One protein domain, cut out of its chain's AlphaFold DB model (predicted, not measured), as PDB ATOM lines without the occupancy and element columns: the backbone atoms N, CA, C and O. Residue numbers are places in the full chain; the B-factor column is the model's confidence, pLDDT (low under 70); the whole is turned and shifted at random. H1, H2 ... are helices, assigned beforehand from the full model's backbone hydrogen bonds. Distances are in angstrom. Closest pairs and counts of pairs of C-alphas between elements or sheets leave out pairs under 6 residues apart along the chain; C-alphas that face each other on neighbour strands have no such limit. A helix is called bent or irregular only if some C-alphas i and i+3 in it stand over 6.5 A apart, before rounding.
ATOM      1  N   GLN A 174     336.251 335.328 245.000       88.75
ATOM      2  CA  GLN A 174     335.351 335.636 243.877       88.75
ATOM      3  C   GLN A 174     334.037 334.828 243.924       88.75
ATOM      4  O   GLN A 174     332.983 335.296 243.497       88.75
ATOM      5  N   GLU A 175     334.083 333.598 244.437       85.00
ATOM      6  CA  GLU A 175     332.901 332.753 244.605       85.00
ATOM      7  C   GLU A 175     331.971 333.265 245.706       85.00
ATOM      8  O   GLU A 175     330.762 333.059 245.610       85.00
ATOM      9  N   ASP A 176     332.509 333.940 246.724       85.25
ATOM     10  CA  ASP A 176     331.712 334.557 247.782       85.25
ATOM     11  C   ASP A 176     330.896 335.716 247.212       85.25
ATOM     12  O   ASP A 176     329.694 335.793 247.471       85.25
ATOM     13  N   ASP A 177     331.503 336.532 246.349       89.38
ATOM     14  CA  ASP A 177     330.806 337.607 245.643       89.38
ATOM     15  C   ASP A 177     329.722 337.034 244.713       89.38
ATOM     16  O   ASP A 177     328.571 337.476 244.740       89.38
ATOM     17  N   ALA A 178     330.040 335.975 243.958       90.19
ATOM     18  CA  ALA A 178     329.079 335.309 243.078       90.19
ATOM     19  C   ALA A 178     327.895 334.687 243.842       90.19
ATOM     20  O   ALA A 178     326.749 334.804 243.407       90.19
ATOM     21  N   LEU A 179     328.150 334.045 244.987       88.94
ATOM     22  CA  LEU A 179     327.106 333.491 245.852       88.94
ATOM     23  C   LEU A 179     326.302 334.592 246.549       88.94
ATOM     24  O   LEU A 179     325.098 334.436 246.727       88.94
ATOM     25  N   SER A 180     326.931 335.707 246.927       88.25
ATOM     26  CA  SER A 180     326.237 336.860 247.518       88.25
ATOM     27  C   SER A 180     325.255 337.519 246.545       88.25
ATOM     28  O   SER A 180     324.247 338.074 246.974       88.25
ATOM     29  N   GLY A 181     325.517 337.396 245.239       87.69
ATOM     30  CA  GLY A 181     324.605 337.816 244.179       87.69
ATOM     31  C   GLY A 181     323.369 336.924 244.027       87.69
ATOM     32  O   GLY A 181     322.399 337.359 243.403       87.69
ATOM     33  N   LEU A 182     323.371 335.708 244.596       84.62
ATOM     34  CA  LEU A 182     322.175 334.866 244.650       84.62
ATOM     35  C   LEU A 182     321.184 335.486 245.626       84.62
ATOM     36  O   LEU A 182     321.460 335.681 246.811       84.62
ATOM     37  N   CYS A 183     320.021 335.824 245.094       76.88
ATOM     38  CA  CYS A 183     319.006 336.578 245.799       76.88
ATOM     39  C   CYS A 183     317.968 335.622 246.393       76.88
ATOM     40  O   CYS A 183     317.829 334.474 245.979       76.88
ATOM     41  N   TRP A 184     317.141 336.122 247.313       64.56
ATOM     42  CA  TRP A 184     315.959 335.415 247.820       64.56
ATOM     43  C   TRP A 184     314.998 334.956 246.707       64.56
ATOM     44  O   TRP A 184     314.169 334.086 246.939       64.56
ATOM     45  N   LYS A 185     315.108 335.491 245.486       63.16
ATOM     46  CA  LYS A 185     314.371 334.998 244.312       63.16
ATOM     47  C   LYS A 185     314.808 333.593 243.871       63.16
ATOM     48  O   LYS A 185     313.994 332.858 243.322       63.16
ATOM     49  N   ASP A 186     316.035 333.187 244.190       77.56
ATOM     50  CA  ASP A 186     316.597 331.875 243.851       77.56
ATOM     51  C   ASP A 186     316.237 330.790 244.884       77.56
ATOM     52  O   ASP A 186     316.674 329.642 244.776       77.56
ATOM     53  N   PHE A 187     315.410 331.117 245.888       84.38
ATOM     54  CA  PHE A 187     315.009 330.196 246.958       84.38
ATOM     55  C   PHE A 187     314.489 328.842 246.452       84.38
ATOM     56  O   PHE A 187     314.910 327.821 246.997       84.38
ATOM     57  N   PRO A 188     313.631 328.770 245.409       91.69
ATOM     58  CA  PRO A 188     313.168 327.486 244.889       91.69
ATOM     59  C   PRO A 188     314.314 326.628 244.341       91.69
ATOM     60  O   PRO A 188     314.357 325.422 244.590       91.69
ATOM     61  N   ALA A 189     315.274 327.245 243.646       89.69
ATOM     62  CA  ALA A 189     316.441 326.550 243.111       89.69
ATOM     63  C   ALA A 189     317.358 326.050 244.236       89.69
ATOM     64  O   ALA A 189     317.813 324.907 244.195       89.69
ATOM     65  N   LEU A 190     317.568 326.855 245.281       94.12
ATOM     66  CA  LEU A 190     318.351 326.463 246.456       94.12
ATOM     67  C   LEU A 190     317.684 325.339 247.262       94.12
ATOM     68  O   LEU A 190     318.368 324.420 247.716       94.12
ATOM     69  N   GLN A 191     316.356 325.363 247.407       95.31
ATOM     70  CA  GLN A 191     315.605 324.279 248.047       95.31
ATOM     71  C   GLN A 191     315.685 322.986 247.229       95.31
ATOM     72  O   GLN A 191     315.929 321.922 247.795       95.31
ATOM     73  N   ASN A 192     315.567 323.070 245.900       95.44
ATOM     74  CA  ASN A 192     315.757 321.922 245.014       95.44
ATOM     75  C   ASN A 192     317.197 321.377 245.083       95.44
ATOM     76  O   ASN A 192     317.426 320.171 245.145       95.44
ATOM     77  N   ALA A 193     318.197 322.255 245.138       95.69
ATOM     78  CA  ALA A 193     319.580 321.835 245.329       95.69
ATOM     79  C   ALA A 193     319.759 321.104 246.667       95.69
ATOM     80  O   ALA A 193     320.383 320.043 246.724       95.69
ATOM     81  N   LYS A 194     319.159 321.621 247.742       96.56
ATOM     82  CA  LYS A 194     319.159 320.984 249.061       96.56
ATOM     83  C   LYS A 194     318.509 319.596 249.036       96.56
ATOM     84  O   LYS A 194     319.080 318.677 249.629       96.56
ATOM     85  N   THR A 195     317.354 319.418 248.389       96.62
ATOM     86  CA  THR A 195     316.690 318.103 248.304       96.62
ATOM     87  C   THR A 195     317.548 317.108 247.530       96.62
ATOM     88  O   THR A 195     317.843 316.035 248.057       96.62
ATOM     89  N   GLN A 196     318.073 317.498 246.367       96.44
ATOM     90  CA  GLN A 196     318.964 316.653 245.563       96.44
ATOM     91  C   GLN A 196     320.236 316.253 246.317       96.44
ATOM     92  O   GLN A 196     320.657 315.096 246.273       96.44
ATOM     93  N   LEU A 197     320.866 317.189 247.031       96.50
ATOM     94  CA  LEU A 197     322.039 316.887 247.852       96.50
ATOM     95  C   LEU A 197     321.684 315.940 249.005       96.50
ATOM     96  O   LEU A 197     322.433 315.006 249.280       96.50
ATOM     97  N   SER A 198     320.530 316.134 249.644       96.81
ATOM     98  CA  SER A 198     320.063 315.276 250.741       96.81
ATOM     99  C   SER A 198     319.769 313.848 250.279       96.81
ATOM    100  O   SER A 198     320.053 312.896 251.004       96.81
ATOM    101  N   GLU A 199     319.234 313.675 249.072       96.31
ATOM    102  CA  GLU A 199     319.055 312.361 248.448       96.31
ATOM    103  C   GLU A 199     320.401 311.710 248.130       96.31
ATOM    104  O   GLU A 199     320.642 310.566 248.517       96.31
ATOM    105  N   LYS A 200     321.324 312.457 247.509       94.44
ATOM    106  CA  LYS A 200     322.668 311.952 247.190       94.44
ATOM    107  C   LYS A 200     323.452 311.564 248.445       94.44
ATOM    108  O   LYS A 200     324.141 310.552 248.425       94.44
ATOM    109  N   ALA A 201     323.313 312.289 249.558       95.31
ATOM    110  CA  ALA A 201     323.972 311.955 250.827       95.31
ATOM    111  C   ALA A 201     323.584 310.569 251.378       95.31
ATOM    112  O   ALA A 201     324.368 309.951 252.103       95.31
ATOM    113  N   LYS A 202     322.390 310.072 251.027       95.31
ATOM    114  CA  LYS A 202     321.881 308.760 251.449       95.31
ATOM    115  C   LYS A 202     322.410 307.606 250.593       95.31
ATOM    116  O   LYS A 202     322.233 306.449 250.978       95.31
ATOM    117  N   ASP A 203     323.062 307.883 249.462       94.38
ATOM    118  CA  ASP A 203     323.612 306.831 248.611       94.38
ATOM    119  C   ASP A 203     324.769 306.109 249.322       94.38
ATOM    120  O   ASP A 203     325.813 306.682 249.642       94.38
ATOM    121  N   LYS A 204     324.580 304.807 249.556       93.94
ATOM    122  CA  LYS A 204     325.561 303.929 250.207       93.94
ATOM    123  C   LYS A 204     326.799 303.685 249.340       93.94
ATOM    124  O   LYS A 204     327.818 303.257 249.875       93.94
ATOM    125  N   LYS A 205     326.719 303.935 248.028       93.00
ATOM    126  CA  LYS A 205     327.844 303.796 247.092       93.00
ATOM    127  C   LYS A 205     328.852 304.936 247.212       93.00
ATOM    128  O   LYS A 205     329.980 304.791 246.746       93.00
ATOM    129  N   LEU A 206     328.459 306.059 247.812       91.44
ATOM    130  CA  LEU A 206     329.368 307.171 248.049       91.44
ATOM    131  C   LEU A 206     330.282 306.874 249.236       91.44
ATOM    132  O   LEU A 206     329.847 306.442 250.309       91.44
ATOM    133  N   ASP A 207     331.564 307.177 249.055       91.44
ATOM    134  CA  ASP A 207     332.540 307.091 250.131       91.44
ATOM    135  C   ASP A 207     332.158 308.010 251.313       91.44
ATOM    136  O   ASP A 207     331.470 309.027 251.164       91.44
ATOM    137  N   VAL A 208     332.595 307.630 252.515       92.19
ATOM    138  CA  VAL A 208     332.313 308.339 253.770       92.19
ATOM    139  C   VAL A 208     332.766 309.798 253.692       92.19
ATOM    140  O   VAL A 208     332.042 310.687 254.140       92.19
ATOM    141  N   VAL A 209     333.917 310.074 253.064       91.25
ATOM    142  CA  VAL A 209     334.426 311.446 252.924       91.25
ATOM    143  C   VAL A 209     333.515 312.274 252.024       91.25
ATOM    144  O   VAL A 209     333.234 313.434 252.325       91.25
ATOM    145  N   PHE A 210     333.017 311.689 250.932       92.00
ATOM    146  CA  PHE A 210     332.087 312.369 250.033       92.00
ATOM    147  C   PHE A 210     330.759 312.671 250.712       92.00
ATOM    148  O   PHE A 210     330.283 313.802 250.629       92.00
ATOM    149  N   ARG A 211     330.203 311.705 251.445       94.12
ATOM    150  CA  ARG A 211     328.979 311.921 252.221       94.12
ATOM    151  C   ARG A 211     329.151 313.046 253.236       94.12
ATOM    152  O   ARG A 211     328.331 313.953 253.246       94.12
ATOM    153  N   ALA A 212     330.260 313.078 253.979       94.25
ATOM    154  CA  ALA A 212     330.544 314.161 254.922       94.25
ATOM    155  C   ALA A 212     330.576 315.551 254.254       94.25
ATOM    156  O   ALA A 212     330.101 316.532 254.827       94.25
ATOM    157  N   ARG A 213     331.099 315.654 253.025       95.00
ATOM    158  CA  ARG A 213     331.105 316.914 252.261       95.00
ATOM    159  C   ARG A 213     329.709 317.322 251.813       95.00
ATOM    160  O   ARG A 213     329.348 318.480 251.991       95.00
ATOM    161  N   ILE A 214     328.924 316.385 251.283       96.12
ATOM    162  CA  ILE A 214     327.532 316.646 250.891       96.12
ATOM    163  C   ILE A 214     326.724 317.087 252.116       96.12
ATOM    164  O   ILE A 214     326.010 318.082 252.045       96.12
ATOM    165  N   THR A 215     326.899 316.428 253.263       96.56
ATOM    166  CA  THR A 215     326.257 316.822 254.522       96.56
ATOM    167  C   THR A 215     326.636 318.246 254.930       96.56
ATOM    168  O   THR A 215     325.760 319.020 255.308       96.56
ATOM    169  N   ALA A 216     327.904 318.645 254.790       96.94
ATOM    170  CA  ALA A 216     328.325 320.021 255.057       96.94
ATOM    171  C   ALA A 216     327.688 321.039 254.088       96.94
ATOM    172  O   ALA A 216     327.305 322.133 254.512       96.94
ATOM    173  N   MET A 217     327.518 320.677 252.810       97.62
ATOM    174  CA  MET A 217     326.798 321.507 251.834       97.62
ATOM    175  C   MET A 217     325.320 321.666 252.218       97.62
ATOM    176  O   MET A 217     324.810 322.783 252.239       97.62
ATOM    177  N   VAL A 218     324.648 320.571 252.591       97.31
ATOM    178  CA  VAL A 218     323.245 320.584 253.046       97.31
ATOM    179  C   VAL A 218     323.083 321.412 254.319       97.31
ATOM    180  O   VAL A 218     322.161 322.219 254.405       97.31
ATOM    181  N   ALA A 219     323.984 321.265 255.292       97.19
ATOM    182  CA  ALA A 219     323.969 322.057 256.521       97.19
ATOM    183  C   ALA A 219     324.133 323.556 256.230       97.19
ATOM    184  O   ALA A 219     323.387 324.371 256.763       97.19
ATOM    185  N   THR A 220     325.048 323.914 255.326       97.00
ATOM    186  CA  THR A 220     325.244 325.303 254.886       97.00
ATOM    187  C   THR A 220     323.978 325.869 254.243       97.00
ATOM    188  O   THR A 220     323.546 326.958 254.608       97.00
ATOM    189  N   LEU A 221     323.346 325.117 253.333       96.00
ATOM    190  CA  LEU A 221     322.079 325.519 252.718       96.00
ATOM    191  C   LEU A 221     320.967 325.661 253.760       96.00
ATOM    192  O   LEU A 221     320.205 326.615 253.704       96.00
ATOM    193  N   ASN A 222     320.890 324.759 254.740       95.44
ATOM    194  CA  ASN A 222     319.930 324.879 255.834       95.44
ATOM    195  C   ASN A 222     320.134 326.169 256.623       95.44
ATOM    196  O   ASN A 222     319.163 326.878 256.837       95.44
ATOM    197  N   PHE A 223     321.367 326.494 257.016       94.69
ATOM    198  CA  PHE A 223     321.644 327.728 257.750       94.69
ATOM    199  C   PHE A 223     321.315 328.981 256.942       94.69
ATOM    200  O   PHE A 223     320.757 329.919 257.495       94.69
ATOM    201  N   TYR A 224     321.633 328.988 255.650       94.50
ATOM    202  CA  TYR A 224     321.365 330.125 254.772       94.50
ATOM    203  C   TYR A 224     319.865 330.326 254.492       94.50
ATOM    204  O   TYR A 224     319.393 331.452 254.392       94.50
ATOM    205  N   LEU A 225     319.099 329.237 254.381       93.44
ATOM    206  CA  LEU A 225     317.666 329.273 254.068       93.44
ATOM    207  C   LEU A 225     316.772 329.487 255.304       93.44
ATOM    208  O   LEU A 225     315.550 329.405 255.182       93.44
ATOM    209  N   LEU A 226     317.333 329.724 256.494       91.75
ATOM    210  CA  LEU A 226     316.537 330.017 257.687       91.75
ATOM    211  C   LEU A 226     316.063 331.480 257.647       91.75
ATOM    212  O   LEU A 226     316.895 332.378 257.729       91.75
ATOM    213  N   PRO A 227     314.748 331.757 257.566       87.38
ATOM    214  CA  PRO A 227     314.242 333.129 257.443       87.38
ATOM    215  C   PRO A 227     314.534 333.978 258.688       87.38
ATOM    216  O   PRO A 227     314.721 335.189 258.588       87.38
ATOM    217  N   ASP A 228     314.616 333.330 259.850       88.88
ATOM    218  CA  ASP A 228     314.851 333.986 261.138       88.88
ATOM    219  C   ASP A 228     316.312 334.411 261.322       88.88
ATOM    220  O   ASP A 228     316.632 335.266 262.149       88.88
ATOM    221  N   LEU A 229     317.217 333.790 260.565       82.06
ATOM    222  CA  LEU A 229     318.654 333.948 260.700       82.06
ATOM    223  C   LEU A 229     319.186 334.432 259.357       82.06
ATOM    224  O   LEU A 229     319.432 333.644 258.454       82.06
ATOM    225  N   GLN A 230     319.362 335.748 259.225       87.44
ATOM    226  CA  GLN A 230     319.906 336.398 258.027       87.44
ATOM    227  C   GLN A 230     321.412 336.119 257.873       87.44
ATOM    228  O   GLN A 230     322.237 337.033 257.858       87.44
ATOM    229  N   PHE A 231     321.793 334.845 257.821       91.88
ATOM    230  CA  PHE A 231     323.180 334.454 257.669       91.88
ATOM    231  C   PHE A 231     323.647 334.679 256.245       91.88
ATOM    232  O   PHE A 231     323.003 334.286 255.273       91.88
ATOM    233  N   THR A 232     324.840 335.246 256.123       93.00
ATOM    234  CA  THR A 232     325.551 335.250 254.847       93.00
ATOM    235  C   THR A 232     326.032 333.835 254.517       93.00
ATOM    236  O   THR A 232     326.231 333.000 255.406       93.00
ATOM    237  N   TRP A 233     326.299 333.551 253.239       93.94
ATOM    238  CA  TRP A 233     326.913 332.284 252.815       93.94
ATOM    239  C   TRP A 233     328.197 331.960 253.587       93.94
ATOM    240  O   TRP A 233     328.462 330.806 253.948       93.94
ATOM    241  N   ARG A 234     328.988 332.996 253.879       93.38
ATOM    242  CA  ARG A 234     330.221 332.906 254.660       93.38
ATOM    243  C   ARG A 234     329.930 332.408 256.081       93.38
ATOM    244  O   ARG A 234     330.500 331.400 256.491       93.38
ATOM    245  N   GLN A 235     328.986 333.037 256.781       93.50
ATOM    246  CA  GLN A 235     328.588 332.643 258.138       93.50
ATOM    247  C   GLN A 235     327.993 331.230 258.173       93.50
ATOM    248  O   GLN A 235     328.410 330.401 258.981       93.50
ATOM    249  N   ALA A 236     327.072 330.923 257.258       95.06
ATOM    250  CA  ALA A 236     326.421 329.619 257.171       95.06
ATOM    251  C   ALA A 236     327.427 328.471 256.957       95.06
ATOM    252  O   ALA A 236     327.384 327.452 257.649       95.06
ATOM    253  N   SER A 237     328.373 328.646 256.029       95.75
ATOM    254  CA  SER A 237     329.399 327.634 255.734       95.75
ATOM    255  C   SER A 237     330.431 327.487 256.849       95.75
ATOM    256  O   SER A 237     330.888 326.375 257.121       95.75
ATOM    257  N   TYR A 238     330.775 328.582 257.530       94.50
ATOM    258  CA  TYR A 238     331.635 328.547 258.707       94.50
ATOM    259  C   TYR A 238     330.986 327.768 259.854       94.50
ATOM    260  O   TYR A 238     331.624 326.889 260.434       94.50
ATOM    261  N   LEU A 239     329.705 328.020 260.138       94.75
ATOM    262  CA  LEU A 239     328.954 327.278 261.152       94.75
ATOM    263  C   LEU A 239     328.873 325.788 260.815       94.75
ATOM    264  O   LEU A 239     329.137 324.956 261.682       94.75
ATOM    265  N   ALA A 240     328.602 325.441 259.555       95.94
ATOM    266  CA  ALA A 240     328.620 324.053 259.101       95.94
ATOM    267  C   ALA A 240     330.006 323.400 259.271       95.94
ATOM    268  O   ALA A 240     330.109 322.263 259.732       95.94
ATOM    269  N   ALA A 241     331.087 324.119 258.949       95.69
ATOM    270  CA  ALA A 241     332.452 323.632 259.141       95.69
ATOM    271  C   ALA A 241     332.791 323.429 260.627       95.69
ATOM    272  O   ALA A 241     333.369 322.403 260.987       95.69
ATOM    273  N   ARG A 242     332.399 324.365 261.500       94.19
ATOM    274  CA  ARG A 242     332.613 324.271 262.951       94.19
ATOM    275  C   ARG A 242     331.811 323.142 263.582       94.19
ATOM    276  O   ARG A 242     332.382 322.397 264.374       94.19
ATOM    277  N   ALA A 243     330.553 322.959 263.182       92.62
ATOM    278  CA  ALA A 243     329.742 321.814 263.594       92.62
ATOM    279  C   ALA A 243     330.410 320.481 263.203       92.62
ATOM    280  O   ALA A 243     330.393 319.527 263.972       92.62
ATOM    281  N   ALA A 244     331.100 320.450 262.058       92.62
ATOM    282  CA  ALA A 244     331.889 319.305 261.607       92.62
ATOM    283  C   ALA A 244     333.271 319.151 262.270       92.62
ATOM    284  O   ALA A 244     334.024 318.243 261.897       92.62
ATOM    285  N   GLY A 245     333.650 320.037 263.197       94.25
ATOM    286  CA  GLY A 245     334.991 320.064 263.785       94.25
ATOM    287  C   GLY A 245     336.089 320.328 262.749       94.25
ATOM    288  O   GLY A 245     337.190 319.784 262.847       94.25
ATOM    289  N   LYS A 246     335.781 321.102 261.703       95.50
ATOM    290  CA  LYS A 246     336.699 321.448 260.612       95.50
ATOM    291  C   LYS A 246     337.120 322.915 260.674       95.50
ATOM    292  O   LYS A 246     336.532 323.733 261.376       95.50
ATOM    293  N   SER A 247     338.183 323.224 259.936       94.25
ATOM    294  CA  SER A 247     338.735 324.572 259.829       94.25
ATOM    295  C   SER A 247     337.904 325.475 258.914       94.25
ATOM    296  O   SER A 247     337.099 325.013 258.108       94.25
ATOM    297  N   GLU A 248     338.157 326.777 258.974       92.50
ATOM    298  CA  GLU A 248     337.535 327.770 258.090       92.50
ATOM    299  C   GLU A 248     337.822 327.516 256.604       92.50
ATOM    300  O   GLU A 248     336.925 327.624 255.769       92.50
ATOM    301  N   LYS A 249     339.036 327.047 256.276       93.50
ATOM    302  CA  LYS A 249     339.398 326.610 254.917       93.50
ATOM    303  C   LYS A 249     338.424 325.557 254.374       93.50
ATOM    304  O   LYS A 249     338.120 325.552 253.185       93.50
ATOM    305  N   PHE A 250     337.912 324.674 255.235       94.69
ATOM    306  CA  PHE A 250     336.884 323.715 254.839       94.69
ATOM    307  C   PHE A 250     335.557 324.406 254.507       94.69
ATOM    308  O   PHE A 250     334.953 324.062 253.497       94.69
ATOM    309  N   GLY A 251     335.142 325.410 255.285       95.06
ATOM    310  CA  GLY A 251     333.969 326.235 254.977       95.06
ATOM    311  C   GLY A 251     334.077 326.929 253.615       95.06
ATOM    312  O   GLY A 251     333.132 326.872 252.830       95.06
ATOM    313  N   ARG A 252     335.251 327.486 253.277       94.50
ATOM    314  CA  ARG A 252     335.504 328.074 251.946       94.50
ATOM    315  C   ARG A 252     335.333 327.047 250.821       94.50
ATOM    316  O   ARG A 252     334.604 327.288 249.863       94.50
ATOM    317  N   ASN A 253     335.916 325.857 250.982       94.25
ATOM    318  CA  ASN A 253     335.742 324.767 250.017       94.25
ATOM    319  C   ASN A 253     334.269 324.351 249.875       94.25
ATOM    320  O   ASN A 253     333.817 324.075 248.769       94.25
ATOM    321  N   VAL A 254     333.503 324.321 250.974       95.56
ATOM    322  CA  VAL A 254     332.065 324.014 250.938       95.56
ATOM    323  C   VAL A 254     331.304 325.039 250.098       95.56
ATOM    324  O   VAL A 254     330.457 324.641 249.300       95.56
ATOM    325  N   ARG A 255     331.627 326.334 250.199       95.31
ATOM    326  CA  ARG A 255     331.023 327.372 249.347       95.31
ATOM    327  C   ARG A 255     331.354 327.166 247.873       95.31
ATOM    328  O   ARG A 255     330.440 327.130 247.054       95.31
ATOM    329  N   GLN A 256     332.622 326.913 247.545       94.19
ATOM    330  CA  GLN A 256     333.037 326.590 246.173       94.19
ATOM    331  C   GLN A 256     332.300 325.361 245.620       94.19
ATOM    332  O   GLN A 256     331.886 325.338 244.462       94.19
ATOM    333  N   TRP A 257     332.093 324.339 246.450       95.19
ATOM    334  CA  TRP A 257     331.344 323.140 246.081       95.19
ATOM    335  C   TRP A 257     329.863 323.411 245.840       95.19
ATOM    336  O   TRP A 257     329.310 322.873 244.882       95.19
ATOM    337  N   ILE A 258     329.225 324.234 246.675       95.50
ATOM    338  CA  ILE A 258     327.832 324.654 246.478       95.50
ATOM    339  C   ILE A 258     327.715 325.447 245.183       95.50
ATOM    340  O   ILE A 258     326.877 325.112 244.353       95.50
ATOM    341  N   TYR A 259     328.590 326.429 244.968       94.06
ATOM    342  CA  TYR A 259     328.609 327.216 243.739       94.06
ATOM    343  C   TYR A 259     328.769 326.325 242.496       94.06
ATOM    344  O   TYR A 259     327.978 326.410 241.556       94.06
ATOM    345  N   GLY A 260     329.734 325.400 242.515       93.25
ATOM    346  CA  GLY A 260     329.933 324.438 241.432       93.25
ATOM    347  C   GLY A 260     328.719 323.531 241.206       93.25
ATOM    348  O   GLY A 260     328.350 323.283 240.059       93.25
ATOM    349  N   PHE A 261     328.067 323.082 242.279       94.62
ATOM    350  CA  PHE A 261     326.859 322.263 242.195       94.62
ATOM    351  C   PHE A 261     325.671 323.037 241.616       94.62
ATOM    352  O   PHE A 261     324.966 322.505 240.768       94.62
ATOM    353  N   LEU A 262     325.469 324.294 242.015       93.19
ATOM    354  CA  LEU A 262     324.401 325.142 241.478       93.19
ATOM    355  C   LEU A 262     324.624 325.461 239.996       93.19
ATOM    356  O   LEU A 262     323.681 325.431 239.211       93.19
ATOM    357  N   ARG A 263     325.876 325.714 239.598       91.75
ATOM    358  CA  ARG A 263     326.221 326.052 238.213       91.75
ATOM    359  C   ARG A 263     326.173 324.848 237.272       91.75
ATOM    360  O   ARG A 263     325.718 324.980 236.141       91.75
ATOM    361  N   MET A 264     326.692 323.698 237.705       92.06
ATOM    362  CA  MET A 264     326.884 322.528 236.835       92.06
ATOM    363  C   MET A 264     325.877 321.399 237.088       92.06
ATOM    364  O   MET A 264     325.817 320.460 236.304       92.06
ATOM    365  N   GLY A 265     325.140 321.411 238.204       91.44
ATOM    366  CA  GLY A 265     324.296 320.289 238.647       91.44
ATOM    367  C   GLY A 265     325.081 319.039 239.082       91.44
ATOM    368  O   GLY A 265     324.511 318.043 239.540       91.44
ATOM    369  N   THR A 266     326.408 319.066 238.957       90.12
ATOM    370  CA  THR A 266     327.294 317.944 239.263       90.12
ATOM    371  C   THR A 266     327.948 318.126 240.621       90.12
ATOM    372  O   THR A 266     328.438 319.205 240.951       90.12
ATOM    373  N   LEU A 267     328.006 317.049 241.405       89.50
ATOM    374  CA  LEU A 267     328.782 317.045 242.639       89.50
ATOM    375  C   LEU A 267     330.268 317.237 242.317       89.50
ATOM    376  O   LEU A 267     330.741 316.687 241.320       89.50
ATOM    377  N   PRO A 268     331.030 317.940 243.170       80.44
ATOM    378  CA  PRO A 268     332.474 318.013 243.034       80.44
ATOM    379  C   PRO A 268     333.062 316.629 243.316       80.44
ATOM    380  O   PRO A 268     333.408 316.299 244.453       80.44
ATOM    381  N   LEU A 269     333.168 315.795 242.276       80.50
ATOM    382  CA  LEU A 269     333.959 314.576 242.317       80.50
ATOM    383  C   LEU A 269     335.414 315.001 242.421       80.50
ATOM    384  O   LEU A 269     336.096 315.303 241.444       80.50
ATOM    385  N   HIS A 270     335.876 315.080 243.659       64.69
ATOM    386  CA  HIS A 270     337.273 315.301 243.940       64.69
ATOM    387  C   HIS A 270     338.077 314.216 243.228       64.69
ATOM    388  O   HIS A 270     337.708 313.041 243.264       64.69
ATOM    389  N   ARG A 271     339.204 314.604 242.633       59.81
ATOM    390  CA  ARG A 271     340.128 313.730 241.893       59.81
ATOM    391  C   ARG A 271     340.737 312.584 242.727       59.81
ATOM    392  O   ARG A 271     341.676 311.945 242.276       59.81
ATOM    393  N   TYR A 272     340.217 312.293 243.923       54.47
ATOM    394  CA  TYR A 272     340.696 311.231 244.810       54.47
ATOM    395  C   TYR A 272     340.636 309.833 244.185       54.47
ATOM    396  O   TYR A 272     341.380 308.964 244.618       54.47
ATOM    397  N   CYS A 273     339.837 309.626 243.135       52.41
ATOM    398  CA  CYS A 273     339.798 308.352 242.414       52.41
ATOM    399  C   CYS A 273     340.538 308.370 241.064       52.41
ATOM    400  O   CYS A 273     340.523 307.362 240.368       52.41
ATOM    401  N   GLN A 274     341.212 309.462 240.674       55.81
ATOM    402  CA  GLN A 274     341.945 309.497 239.394       55.81
ATOM    403  C   GLN A 274     343.215 308.623 239.384       55.81
ATOM    404  O   GLN A 274     343.831 308.471 238.336       55.81
ATOM    405  N   GLY A 275     343.585 308.015 240.518       47.78
ATOM    406  CA  GLY A 275     344.695 307.061 240.610       47.78
ATOM    407  C   GLY A 275     344.334 305.605 240.301       47.78
ATOM    408  O   GLY A 275     345.236 304.793 240.119       47.78
ATOM    409  N   THR A 276     343.049 305.253 240.207       46.03
ATOM    410  CA  THR A 276     342.641 303.865 239.956       46.03
ATOM    411  C   THR A 276     341.541 303.875 238.914       46.03
ATOM    412  O   THR A 276     340.411 304.265 239.199       46.03
ATOM    413  N   THR A 277     341.874 303.475 237.690       42.28
ATOM    414  CA  THR A 277     340.965 303.330 236.547       42.28
ATOM    415  C   THR A 277     339.910 302.251 236.812       42.28
ATOM    416  O   THR A 277     339.933 301.170 236.233       42.28
ATOM    417  N   LEU A 278     338.972 302.528 237.711       41.88
ATOM    418  CA  LEU A 278     337.654 301.923 237.694       41.88
ATOM    419  C   LEU A 278     336.798 302.840 236.830       41.88
ATOM    420  O   LEU A 278     336.519 303.979 237.199       41.88
ATOM    421  N   PRO A 288     318.448 315.137 233.973       44.56
ATOM    422  CA  PRO A 288     318.362 316.229 233.011       44.56
ATOM    423  C   PRO A 288     318.925 317.489 233.667       44.56
ATOM    424  O   PRO A 288     318.414 317.963 234.681       44.56
ATOM    425  N   THR A 289     320.059 317.954 233.144       44.94
ATOM    426  CA  THR A 289     320.708 319.171 233.616       44.94
ATOM    427  C   THR A 289     319.823 320.292 233.123       44.94
ATOM    428  O   THR A 289     319.851 320.605 231.939       44.94
ATOM    429  N   ILE A 290     318.962 320.817 233.992       52.62
ATOM    430  CA  ILE A 290     318.234 322.045 233.696       52.62
ATOM    431  C   ILE A 290     319.262 323.164 233.883       52.62
ATOM    432  O   ILE A 290     319.736 323.333 235.010       52.62
ATOM    433  N   PRO A 291     319.663 323.885 232.819       55.03
ATOM    434  CA  PRO A 291     320.519 325.053 232.958       55.03
ATOM    435  C   PRO A 291     319.906 325.985 233.998       55.03
ATOM    436  O   PRO A 291     318.741 326.362 233.881       55.03
ATOM    437  N   TRP A 292     320.674 326.356 235.017       53.91
ATOM    438  CA  TRP A 292     320.211 327.293 236.044       53.91
ATOM    439  C   TRP A 292     319.797 328.647 235.429       53.91
ATOM    440  O   TRP A 292     318.933 329.334 235.964       53.91
ATOM    441  N   GLU A 293     320.328 328.976 234.247       54.69
ATOM    442  CA  GLU A 293     319.946 330.130 233.425       54.69
ATOM    443  C   GLU A 293     318.466 330.111 232.998       54.69
ATOM    444  O   GLU A 293     317.865 331.174 232.862       54.69
ATOM    445  N   LEU A 294     317.833 328.934 232.877       55.06
ATOM    446  CA  LEU A 294     316.396 328.811 232.580       55.06
ATOM    447  C   LEU A 294     315.496 329.121 233.785       55.06
ATOM    448  O   LEU A 294     314.302 329.348 233.610       55.06
ATOM    449  N   PHE A 295     316.046 329.148 235.002       49.47
ATOM    450  CA  PHE A 295     315.313 329.559 236.204       49.47
ATOM    451  C   PHE A 295     315.384 331.064 236.467       49.47
ATOM    452  O   PHE A 295     314.730 331.545 237.393       49.47
ATOM    453  N   ARG A 296     316.090 331.832 235.624       48.31
ATOM    454  CA  ARG A 296     315.991 333.296 235.592       48.31
ATOM    455  C   ARG A 296     314.655 333.693 234.947       48.31
ATOM    456  O   ARG A 296     314.606 334.284 233.876       48.31
ATOM    457  N   ALA A 297     313.555 333.306 235.583       41.00
ATOM    458  CA  ALA A 297     312.221 333.654 235.144       41.00
ATOM    459  C   ALA A 297     311.999 335.153 235.387       41.00
ATOM    460  O   ALA A 297     312.086 335.630 236.525       41.00
ATOM    461  N   GLU A 298     311.690 335.880 234.315       38.91
ATOM    462  CA  GLU A 298     311.032 337.185 234.344       38.91
ATOM    463  C   GLU A 298     309.737 337.055 235.162       38.91
ATOM    464  O   GLU A 298     308.675 336.703 234.656       38.91
ATOM    465  N   THR A 299     309.831 337.237 236.475       41.97
ATOM    466  CA  THR A 299     308.710 337.030 237.390       41.97
ATOM    467  C   THR A 299     308.172 338.377 237.834       41.97
ATOM    468  O   THR A 299     308.767 339.094 238.640       41.97
TER     469      THR A 299
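Overview. This is residues 174 to 278 and 288 to 299 of the 332 residues of an uncharacterized protein of Sphaerobolus stellatus (strain SS14) (UniProt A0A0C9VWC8). A hairpin of two helices, H2 and H3, is crossed by H5, with H4 packed on H3 and H5, and short H1 packed on H4 and H5. Residues 271 to 278 stick out. The printed part has 117 residues, 74 of them in six named helices, H1 to H6 in order along the chain, with no named strand; its class is all helix, and it is compact, with a radius of gyration of the C-alphas of 14.4 A and spans of 47 by 34 by 27 A.

Arrangement. H2, residues 184 to 201, is irregular, with C-alphas 185 and 188 7.6 A apart; 12 of its 14 O i to N i+4 pairs are within hydrogen-bond range. It forms a hairpin with H3, residues 208 to 224, at a shallow tilt of 24 degrees; the closest C-alphas, of Ala 201 and Arg 211, are 5.2 A apart. H5, residues 248 to 264, touches H3 about perpendicular, at 85 degrees, with residues 254 to 258 alone; closest are C-alphas 217 and 254, 5.9 A. H4, residues 233 to 243, touches H5; closest are C-alphas 237 and 251, 4.8 A. H1, residues 174 to 180, touches H5; closest are C-alphas 175 and 256, 6.4 A. In H1, H3, H4 and H5 every such pair is within range. H6, residues 292 to 295, too short for such a pair, is close to but not clearly touching H2.

Along the chain. H2 is 25.0 A long, H3 24.4 A, H5 24.3 A. H1 begins at C-alpha 174 (335.351, 335.636, 243.877); H6 ends at C-alpha 295 (315.313, 329.559, 236.204).

Size, cuts and confidence. The farthest C-alphas, 276 and 299, are 47.5 A apart. Residues 279 to 287 are not printed; C-alphas 278 and 288 are 24.5 A apart. Of the links printed whole, none is long. pLDDT is under 70 at residues 184 to 185, 270 to 278 and 288 to 299.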